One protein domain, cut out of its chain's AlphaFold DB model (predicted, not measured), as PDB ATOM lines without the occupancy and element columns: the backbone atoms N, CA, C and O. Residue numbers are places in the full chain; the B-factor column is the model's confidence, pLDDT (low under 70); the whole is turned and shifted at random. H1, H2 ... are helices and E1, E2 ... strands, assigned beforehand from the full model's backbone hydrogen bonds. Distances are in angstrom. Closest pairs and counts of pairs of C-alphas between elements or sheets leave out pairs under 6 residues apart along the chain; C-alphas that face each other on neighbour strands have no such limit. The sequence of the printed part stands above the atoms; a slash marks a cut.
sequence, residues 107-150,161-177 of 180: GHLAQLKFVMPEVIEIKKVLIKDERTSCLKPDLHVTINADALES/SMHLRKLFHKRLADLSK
ATOM      1  N   GLY A 107     -16.692  36.978 -51.368       94.94
ATOM      2  CA  GLY A 107     -16.215  37.570 -52.619       94.94
ATOM      3  C   GLY A 107     -15.721  39.006 -52.426       94.94
ATOM      4  O   GLY A 107     -14.649  39.355 -52.911       94.94
ATOM      5  N   HIS A 108     -16.439  39.813 -51.636       94.25
ATOM      6  CA  HIS A 108     -16.010  41.179 -51.313       94.25
ATOM      7  C   HIS A 108     -14.716  41.191 -50.494       94.25
ATOM      8  O   HIS A 108     -13.838  42.020 -50.723       94.25
ATOM      9  N   LEU A 109     -14.564  40.245 -49.564       93.62
ATOM     10  CA  LEU A 109     -13.335  40.112 -48.788       93.62
ATOM     11  C   LEU A 109     -12.141  39.711 -49.668       93.62
ATOM     12  O   LEU A 109     -11.057  40.269 -49.508       93.62
ATOM     13  N   ALA A 110     -12.337  38.788 -50.612       94.38
ATOM     14  CA  ALA A 110     -11.302  38.382 -51.560       94.38
ATOM     15  C   ALA A 110     -10.859  39.552 -52.451       94.38
ATOM     16  O   ALA A 110      -9.661  39.775 -52.619       94.38
ATOM     17  N   GLN A 111     -11.812  40.346 -52.947       94.81
ATOM     18  CA  GLN A 111     -11.520  41.579 -53.686       94.81
ATOM     19  C   GLN A 111     -10.694  42.550 -52.843       94.81
ATOM     20  O   GLN A 111      -9.701  43.100 -53.313       94.81
ATOM     21  N   LEU A 112     -11.067  42.738 -51.578       93.56
ATOM     22  CA  LEU A 112     -10.359  43.660 -50.701       93.56
ATOM     23  C   LEU A 112      -8.932  43.174 -50.394       93.56
ATOM     24  O   LEU A 112      -7.994  43.966 -50.454       93.56
ATOM     25  N   LYS A 113      -8.751  41.868 -50.153       94.69
ATOM     26  CA  LYS A 113      -7.431  41.240 -49.988       94.69
ATOM     27  C   LYS A 113      -6.569  41.369 -51.246       94.69
ATOM     28  O   LYS A 113      -5.364  41.534 -51.123       94.69
ATOM     29  N   PHE A 114      -7.172  41.311 -52.432       94.25
ATOM     30  CA  PHE A 114      -6.467  41.512 -53.695       94.25
ATOM     31  C   PHE A 114      -5.986  42.960 -53.867       94.25
ATOM     32  O   PHE A 114      -4.838  43.183 -54.236       94.25
ATOM     33  N   VAL A 115      -6.835  43.948 -53.562       93.75
ATOM     34  CA  VAL A 115      -6.473  45.372 -53.698       93.75
ATOM     35  C   VAL A 115      -5.472  45.812 -52.624       93.75
ATOM     36  O   VAL A 115      -4.628  46.669 -52.881       93.75
ATOM     37  N   MET A 116      -5.568  45.257 -51.413       91.31
ATOM     38  CA  MET A 116      -4.753  45.650 -50.258       91.31
ATOM     39  C   MET A 116      -4.182  44.423 -49.532       91.31
ATOM     40  O   MET A 116      -4.587  44.125 -48.401       91.31
ATOM     41  N   PRO A 117      -3.242  43.694 -50.161       91.31
ATOM     42  CA  PRO A 117      -2.733  42.446 -49.610       91.31
ATOM     43  C   PRO A 117      -1.932  42.647 -48.326       91.31
ATOM     44  O   PRO A 117      -1.949  41.747 -47.484       91.31
ATOM     45  N   GLU A 118      -1.284  43.800 -48.152       90.19
ATOM     46  CA  GLU A 118      -0.442  44.091 -46.985       90.19
ATOM     47  C   GLU A 118      -1.259  44.415 -45.730       90.19
ATOM     48  O   GLU A 118      -0.839  44.125 -44.616       90.19
ATOM     49  N   VAL A 119      -2.445  45.004 -45.901       91.50
ATOM     50  CA  VAL A 119      -3.225  45.546 -44.780       91.50
ATOM     51  C   VAL A 119      -4.231  44.539 -44.229       91.50
ATOM     52  O   VAL A 119      -4.585  44.591 -43.054       91.50
ATOM     53  N   ILE A 120      -4.722  43.621 -45.060       93.50
ATOM     54  CA  ILE A 120      -5.779  42.688 -44.659       93.50
ATOM     55  C   ILE A 120      -5.187  41.320 -44.413       93.50
ATOM     56  O   ILE A 120      -4.720  40.656 -45.335       93.50
ATOM     57  N   GLU A 121      -5.278  40.850 -43.181       93.31
ATOM     58  CA  GLU A 121      -4.940  39.483 -42.820       93.31
ATOM     59  C   GLU A 121      -6.201  38.643 -42.695       93.31
ATOM     60  O   GLU A 121      -7.177  39.033 -42.060       93.31
ATOM     61  N   ILE A 122      -6.165  37.459 -43.302       94.50
ATOM     62  CA  ILE A 122      -7.238  36.477 -43.219       94.50
ATOM     63  C   ILE A 122      -6.611  35.190 -42.704       94.50
ATOM     64  O   ILE A 122      -5.744  34.611 -43.360       94.50
ATOM     65  N   LYS A 123      -7.040  34.742 -41.528       95.00
ATOM     66  CA  LYS A 123      -6.561  33.516 -40.888       95.00
ATOM     67  C   LYS A 123      -7.698  32.510 -40.849       95.00
ATOM     68  O   LYS A 123      -8.774  32.810 -40.337       95.00
ATOM     69  N   LYS A 124      -7.464  31.306 -41.374       95.00
ATOM     70  CA  LYS A 124      -8.388  30.188 -41.180       95.00
ATOM     71  C   LYS A 124      -8.223  29.698 -39.750       95.00
ATOM     72  O   LYS A 124      -7.144  29.253 -39.368       95.00
ATOM     73  N   VAL A 125      -9.287  29.793 -38.975       95.88
ATOM     74  CA  VAL A 125      -9.331  29.324 -37.595       95.88
ATOM     75  C   VAL A 125     -10.323  28.181 -37.491       95.88
ATOM     76  O   VAL A 125     -11.214  28.022 -38.324       95.88
ATOM     77  N   LEU A 126     -10.129  27.333 -36.492       96.19
ATOM     78  CA  LEU A 126     -10.985  26.190 -36.252       96.19
ATOM     79  C   LEU A 126     -11.653  26.395 -34.897       96.19
ATOM     80  O   LEU A 126     -10.986  26.390 -33.864       96.19
ATOM     81  N   ILE A 127     -12.959  26.636 -34.911       95.31
ATOM     82  CA  ILE A 127     -13.732  26.975 -33.715       95.31
ATOM     83  C   ILE A 127     -14.502  25.735 -33.274       95.31
ATOM     84  O   ILE A 127     -15.184  25.094 -34.076       95.31
ATOM     85  N   LYS A 128     -14.394  25.379 -31.993       94.75
ATOM     86  CA  LYS A 128     -15.188  24.298 -31.408       94.75
ATOM     87  C   LYS A 128     -16.634  24.760 -31.260       94.75
ATOM     88  O   LYS A 128     -16.913  25.712 -30.539       94.75
ATOM     89  N   ASP A 129     -17.552  24.070 -31.923       95.44
ATOM     90  CA  ASP A 129     -18.984  24.253 -31.725       95.44
ATOM     91  C   ASP A 129     -19.399  23.551 -30.432       95.44
ATOM     92  O   ASP A 129     -19.395  22.323 -30.355       95.44
ATOM     93  N   GLU A 130     -19.762  24.318 -29.408       95.06
ATOM     94  CA  GLU A 130     -20.167  23.775 -28.108       95.06
ATOM     95  C   GLU A 130     -21.404  22.879 -28.199       95.06
ATOM     96  O   GLU A 130     -21.512  21.902 -27.460       95.06
ATOM     97  N   ARG A 131     -22.318  23.158 -29.138       94.44
ATOM     98  CA  ARG A 131     -23.566  22.399 -29.280       94.44
ATOM     99  C   ARG A 131     -23.330  21.009 -29.860       94.44
ATOM    100  O   ARG A 131     -24.048  20.074 -29.518       94.44
ATOM    101  N   THR A 132     -22.380  20.883 -30.785       95.31
ATOM    102  CA  THR A 132     -22.115  19.627 -31.512       95.31
ATOM    103  C   THR A 132     -20.804  18.958 -31.104       95.31
ATOM    104  O   THR A 132     -20.543  17.835 -31.515       95.31
ATOM    105  N   SER A 133     -19.980  19.629 -30.291       91.88
ATOM    106  CA  SER A 133     -18.596  19.268 -29.955       91.88
ATOM    107  C   SER A 133     -17.666  19.080 -31.166       91.88
ATOM    108  O   SER A 133     -16.540  18.602 -31.010       91.88
ATOM    109  N   CYS A 134     -18.098  19.480 -32.363       92.94
ATOM    110  CA  CYS A 134     -17.322  19.383 -33.591       92.94
ATOM    111  C   CYS A 134     -16.535  20.668 -33.850       92.94
ATOM    112  O   CYS A 134     -16.904  21.758 -33.417       92.94
ATOM    113  N   LEU A 135     -15.452  20.542 -34.606       96.12
ATOM    114  CA  LEU A 135     -14.630  21.661 -35.042       96.12
ATOM    115  C   LEU A 135     -15.174  22.225 -36.362       96.12
ATOM    116  O   LEU A 135     -15.376  21.479 -37.320       96.12
ATOM    117  N   LYS A 136     -15.419  23.535 -36.414       94.88
ATOM    118  CA  LYS A 136     -15.930  24.237 -37.597       94.88
ATOM    119  C   LYS A 136     -14.889  25.209 -38.136       94.88
ATOM    120  O   LYS A 136     -14.324  25.974 -37.351       94.88
ATOM    121  N   PRO A 137     -14.613  25.189 -39.451       94.44
ATOM    122  CA  PRO A 137     -13.734  26.179 -40.043       94.44
ATOM    123  C   PRO A 137     -14.415  27.548 -40.002       94.44
ATOM    124  O   PRO A 137     -15.587  27.669 -40.350       94.44
ATOM    125  N   ASP A 138     -13.662  28.564 -39.611       93.06
ATOM    126  CA  ASP A 138     -14.068  29.963 -39.642       93.06
ATOM    127  C   ASP A 138     -12.902  30.834 -40.139       93.06
ATOM    128  O   ASP A 138     -11.763  30.367 -40.264       93.06
ATOM    129  N   LEU A 139     -13.179  32.094 -40.474       94.00
ATOM    130  CA  LEU A 139     -12.181  33.053 -40.938       94.00
ATOM    131  C   LEU A 139     -12.075  34.228 -39.970       94.00
ATOM    132  O   LEU A 139     -13.005  35.012 -39.810       94.00
ATOM    133  N   HIS A 140     -10.896  34.395 -39.383       94.12
ATOM    134  CA  HIS A 140     -10.553  35.582 -38.617       94.12
ATOM    135  C   HIS A 140      -9.961  36.637 -39.557       94.12
ATOM    136  O   HIS A 140      -8.931  36.394 -40.190       94.12
ATOM    137  N   VAL A 141     -10.619  37.794 -39.656       94.19
ATOM    138  CA  VAL A 141     -10.190  38.916 -40.502       94.19
ATOM    139  C   VAL A 141      -9.645  40.028 -39.619       94.19
ATOM    140  O   VAL A 141     -10.335  40.500 -38.717       94.19
ATOM    141  N   THR A 142      -8.426  40.470 -39.902       93.81
ATOM    142  CA  THR A 142      -7.757  41.557 -39.182       93.81
ATOM    143  C   THR A 142      -7.290  42.615 -40.175       93.81
ATOM    144  O   THR A 142      -6.851  42.293 -41.278       93.81
ATOM    145  N   ILE A 143      -7.405  43.887 -39.791       91.50
ATOM    146  CA  ILE A 143      -6.896  45.026 -40.559       91.50
ATOM    147  C   ILE A 143      -5.670  45.554 -39.813       91.50
ATOM    148  O   ILE A 143      -5.809  46.188 -38.768       91.50
ATOM    149  N   ASN A 144      -4.483  45.295 -40.349       88.38
ATOM    150  CA  ASN A 144      -3.215  45.732 -39.777       88.38
ATOM    151  C   ASN A 144      -2.835  47.094 -40.353       88.38
ATOM    152  O   ASN A 144      -2.236  47.191 -41.422       88.38
ATOM    153  N   ALA A 145      -3.208  48.160 -39.643       81.00
ATOM    154  CA  ALA A 145      -2.893  49.529 -40.050       81.00
ATOM    155  C   ALA A 145      -1.387  49.838 -39.984       81.00
ATOM    156  O   ALA A 145      -0.918  50.681 -40.740       81.00
ATOM    157  N   ASP A 146      -0.640  49.132 -39.133       77.38
ATOM    158  CA  ASP A 146       0.794  49.359 -38.913       77.38
ATOM    159  C   ASP A 146       1.673  48.817 -40.049       77.38
ATOM    160  O   ASP A 146       2.804  49.256 -40.221       77.38
ATOM    161  N   ALA A 147       1.145  47.897 -40.867       71.12
ATOM    162  CA  ALA A 147       1.819  47.426 -42.078       71.12
ATOM    163  C   ALA A 147       1.888  48.509 -43.172       71.12
ATOM    164  O   ALA A 147       2.555  48.333 -44.190       71.12
ATOM    165  N   LEU A 148       1.177  49.624 -42.983       71.12
ATOM    166  CA  LEU A 148       1.268  50.783 -43.846       71.12
ATOM    167  C   LEU A 148       2.394  51.683 -43.346       71.12
ATOM    168  O   LEU A 148       2.188  52.492 -42.442       71.12
ATOM    169  N   GLU A 149       3.563  51.594 -43.979       63.59
ATOM    170  CA  GLU A 149       4.569  52.644 -43.853       63.59
ATOM    171  C   GLU A 149       3.980  53.937 -44.426       63.59
ATOM    172  O   GLU A 149       3.949  54.175 -45.635       63.59
ATOM    173  N   SER A 150       3.400  54.764 -43.555       58.75
ATOM    174  CA  SER A 150       3.056  56.127 -43.919       58.75
ATOM    175  C   SER A 150       4.357  56.910 -43.888       58.75
ATOM    176  O   SER A 150       4.888  57.156 -42.802       58.75
ATOM    177  N   SER A 161      -8.444  55.640 -40.373       77.88
ATOM    178  CA  SER A 161      -9.361  55.318 -41.481       77.88
ATOM    179  C   SER A 161      -9.074  56.091 -42.781       77.88
ATOM    180  O   SER A 161      -9.182  55.539 -43.879       77.88
ATOM    181  N   MET A 162      -8.646  57.357 -42.699       82.88
ATOM    182  CA  MET A 162      -8.352  58.150 -43.898       82.88
ATOM    183  C   MET A 162      -7.141  57.630 -44.673       82.88
ATOM    184  O   MET A 162      -7.149  57.676 -45.903       82.88
ATOM    185  N   HIS A 163      -6.120  57.124 -43.981       85.81
ATOM    186  CA  HIS A 163      -4.928  56.568 -44.624       85.81
ATOM    187  C   HIS A 163      -5.281  55.316 -45.421       85.81
ATOM    188  O   HIS A 163      -4.915  55.209 -46.592       85.81
ATOM    189  N   LEU A 164      -6.095  54.435 -44.832       87.25
ATOM    190  CA  LEU A 164      -6.590  53.236 -45.498       87.25
ATOM    191  C   LEU A 164      -7.387  53.583 -46.758       87.25
ATOM    192  O   LEU A 164      -7.162  53.011 -47.823       87.25
ATOM    193  N   ARG A 165      -8.277  54.579 -46.660       90.12
ATOM    194  CA  ARG A 165      -9.062  55.042 -47.807       90.12
ATOM    195  C   ARG A 165      -8.163  55.588 -48.913       90.12
ATOM    196  O   ARG A 165      -8.362  55.222 -50.067       90.12
ATOM    197  N   LYS A 166      -7.178  56.435 -48.595       90.31
ATOM    198  CA  LYS A 166      -6.230  56.976 -49.589       90.31
ATOM    199  C   LYS A 166      -5.444  55.862 -50.279       90.31
ATOM    200  O   LYS A 166      -5.352  55.857 -51.503       90.31
ATOM    201  N   LEU A 167      -4.937  54.903 -49.506       90.25
ATOM    202  CA  LEU A 167      -4.199  53.757 -50.029       90.25
ATOM    203  C   LEU A 167      -5.059  52.906 -50.968       90.25
ATOM    204  O   LEU A 167      -4.610  52.564 -52.059       90.25
ATOM    205  N   PHE A 168      -6.306  52.628 -50.585       92.12
ATOM    206  CA  PHE A 168      -7.249  51.889 -51.421       92.12
ATOM    207  C   PHE A 168      -7.452  52.564 -52.786       92.12
ATOM    208  O   PHE A 168      -7.317  51.917 -53.821       92.12
ATOM    209  N   HIS A 169      -7.706  53.878 -52.806       92.75
ATOM    210  CA  HIS A 169      -7.885  54.615 -54.064       92.75
ATOM    211  C   HIS A 169      -6.602  54.640 -54.900       92.75
ATOM    212  O   HIS A 169      -6.676  54.487 -56.117       92.75
ATOM    213  N   LYS A 170      -5.432  54.785 -54.262       92.19
ATOM    214  CA  LYS A 170      -4.131  54.715 -54.942       92.19
ATOM    215  C   LYS A 170      -3.955  53.371 -55.656       92.19
ATOM    216  O   LYS A 170      -3.683  53.356 -56.849       92.19
ATOM    217  N   ARG A 171      -4.189  52.254 -54.957       92.81
ATOM    218  CA  ARG A 171      -4.081  50.900 -55.527       92.81
ATOM    219  C   ARG A 171      -5.053  50.680 -56.683       92.81
ATOM    220  O   ARG A 171      -4.652  50.151 -57.710       92.81
ATOM    221  N   LEU A 172      -6.303  51.126 -56.552       93.19
ATOM    222  CA  LEU A 172      -7.273  51.044 -57.648       93.19
ATOM    223  C   LEU A 172      -6.830  51.834 -58.886       93.19
ATOM    224  O   LEU A 172      -6.960  51.333 -60.000       93.19
ATOM    225  N   ALA A 173      -6.282  53.038 -58.696       93.56
ATOM    226  CA  ALA A 173      -5.764  53.853 -59.791       93.56
ATOM    227  C   ALA A 173      -4.549  53.213 -60.483       93.56
ATOM    228  O   ALA A 173      -4.317  53.451 -61.665       93.56
ATOM    229  N   ASP A 174      -3.766  52.410 -59.766       91.62
ATOM    230  CA  ASP A 174      -2.657  51.663 -60.357       91.62
ATOM    231  C   ASP A 174      -3.153  50.431 -61.120       91.62
ATOM    232  O   ASP A 174      -2.709  50.193 -62.242       91.62
ATOM    233  N   LEU A 175      -4.140  49.709 -60.582       90.62
ATOM    234  CA  LEU A 175      -4.772  48.581 -61.272       90.62
ATOM    235  C   LEU A 175      -5.443  49.007 -62.585       90.62
ATOM    236  O   LEU A 175      -5.389  48.262 -63.557       90.62
ATOM    237  N   SER A 176      -6.014  50.214 -62.652       88.50
ATOM    238  CA  SER A 176      -6.604  50.733 -63.895       88.50
ATOM    239  C   SER A 176      -5.583  51.063 -64.988       88.50
ATOM    240  O   SER A 176      -5.979  51.307 -66.123       88.50
ATOM    241  N   LYS A 177      -4.287  51.121 -64.661       91.69
ATOM    242  CA  LYS A 177      -3.213  51.382 -65.635       91.69
ATOM    243  C   LYS A 177      -2.644  50.101 -66.238       91.69
ATOM    244  O   LYS A 177      -1.859  50.191 -67.177       91.69
TER     245      LYS A 177
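AT A GLANCE: This is residues 107 to 150 and 161 to 177 of the 180 residues of the protein "CDT1-like protein a" of Pyrus ussuriensis x Pyrus communis (UniProt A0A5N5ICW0). A long, narrow hairpin of two strands, E1 and E2, makes most of the length, and two short helices sit near one end of it, a loose head on a long arm. H1 lies by the beginning of E1, H2 lies beyond it across the long axis, and the turn between the strands is at the far end from both helices. The printed part has 61 residues with two named helices and two named strands, in the order H1, E1, E2, H2 along the chain; the sheet has the order E1 - E2 and is antiparallel, and the class is mixed, helices and strands. The whole is only just loose, close to extended, with a radius of gyration of the C-alphas of 15.6 A, and the C-alphas span 49 by 23 by 14 A along their three main axes.

HOW THE PARTS SIT: H1, residues 107 to 115, leads by a tight link of 4 residues to E1, residues 120 to 128. Their closest C-alphas are those of Lys 113 and Ile 120, 5.8 A apart. E1 and E2, residues 135 to 143, form a hairpin with a short link of 6 residues; they are antiparallel, with 155 degrees between their N-to-C directions. C-alphas 120 and 143, which face each other, are 4.9 A apart, and C-alphas 128 and 135, which also face each other, are 4.5 A apart. Across the pair, N 121 and O 142 at 2.9 A and N 138 and O 125 at 2.8 A are within hydrogen-bond range. H1 and E2 are apart. H2, residues 161 to 175, only just touches H1, with 3 pairs of C-alphas within 8 A, and does so with its residues 168 to 172 alone. The closest C-alphas of the two helices are those of Val 115 and Arg 171, 6.3 A apart. Their lines stand at 81 degrees, about perpendicular. E1 and H2 are apart. In H1 and H2 every O i to N i+4 pair is within hydrogen-bond range.

IN THESE COORDINATES: H1 begins at C-alpha 107 at (-16.215, 37.570, -52.619) and is 12.5 A long from first to last C-alpha. E1 is 24.5 A long and ends at C-alpha 128 at (-15.188, 24.298, -31.408). E2 is 25.2 A long. H2, the longest helix with 15 residues, is 21.4 A long and ends at C-alpha 175 at (-4.772, 48.581, -61.272).

THE WHOLE: The two C-alphas farthest apart are those of Arg 131 and Lys 177, 50.8 A. Residues 151 to 160 are cut out and not printed, and C-alphas 150 and 161 are 12.7 A apart across the cut; the link from E2 to H2 runs across it. Of the links that are printed whole, none is long. The mean pLDDT of the printed part is 90.4, and residues 149 to 150 are under 70.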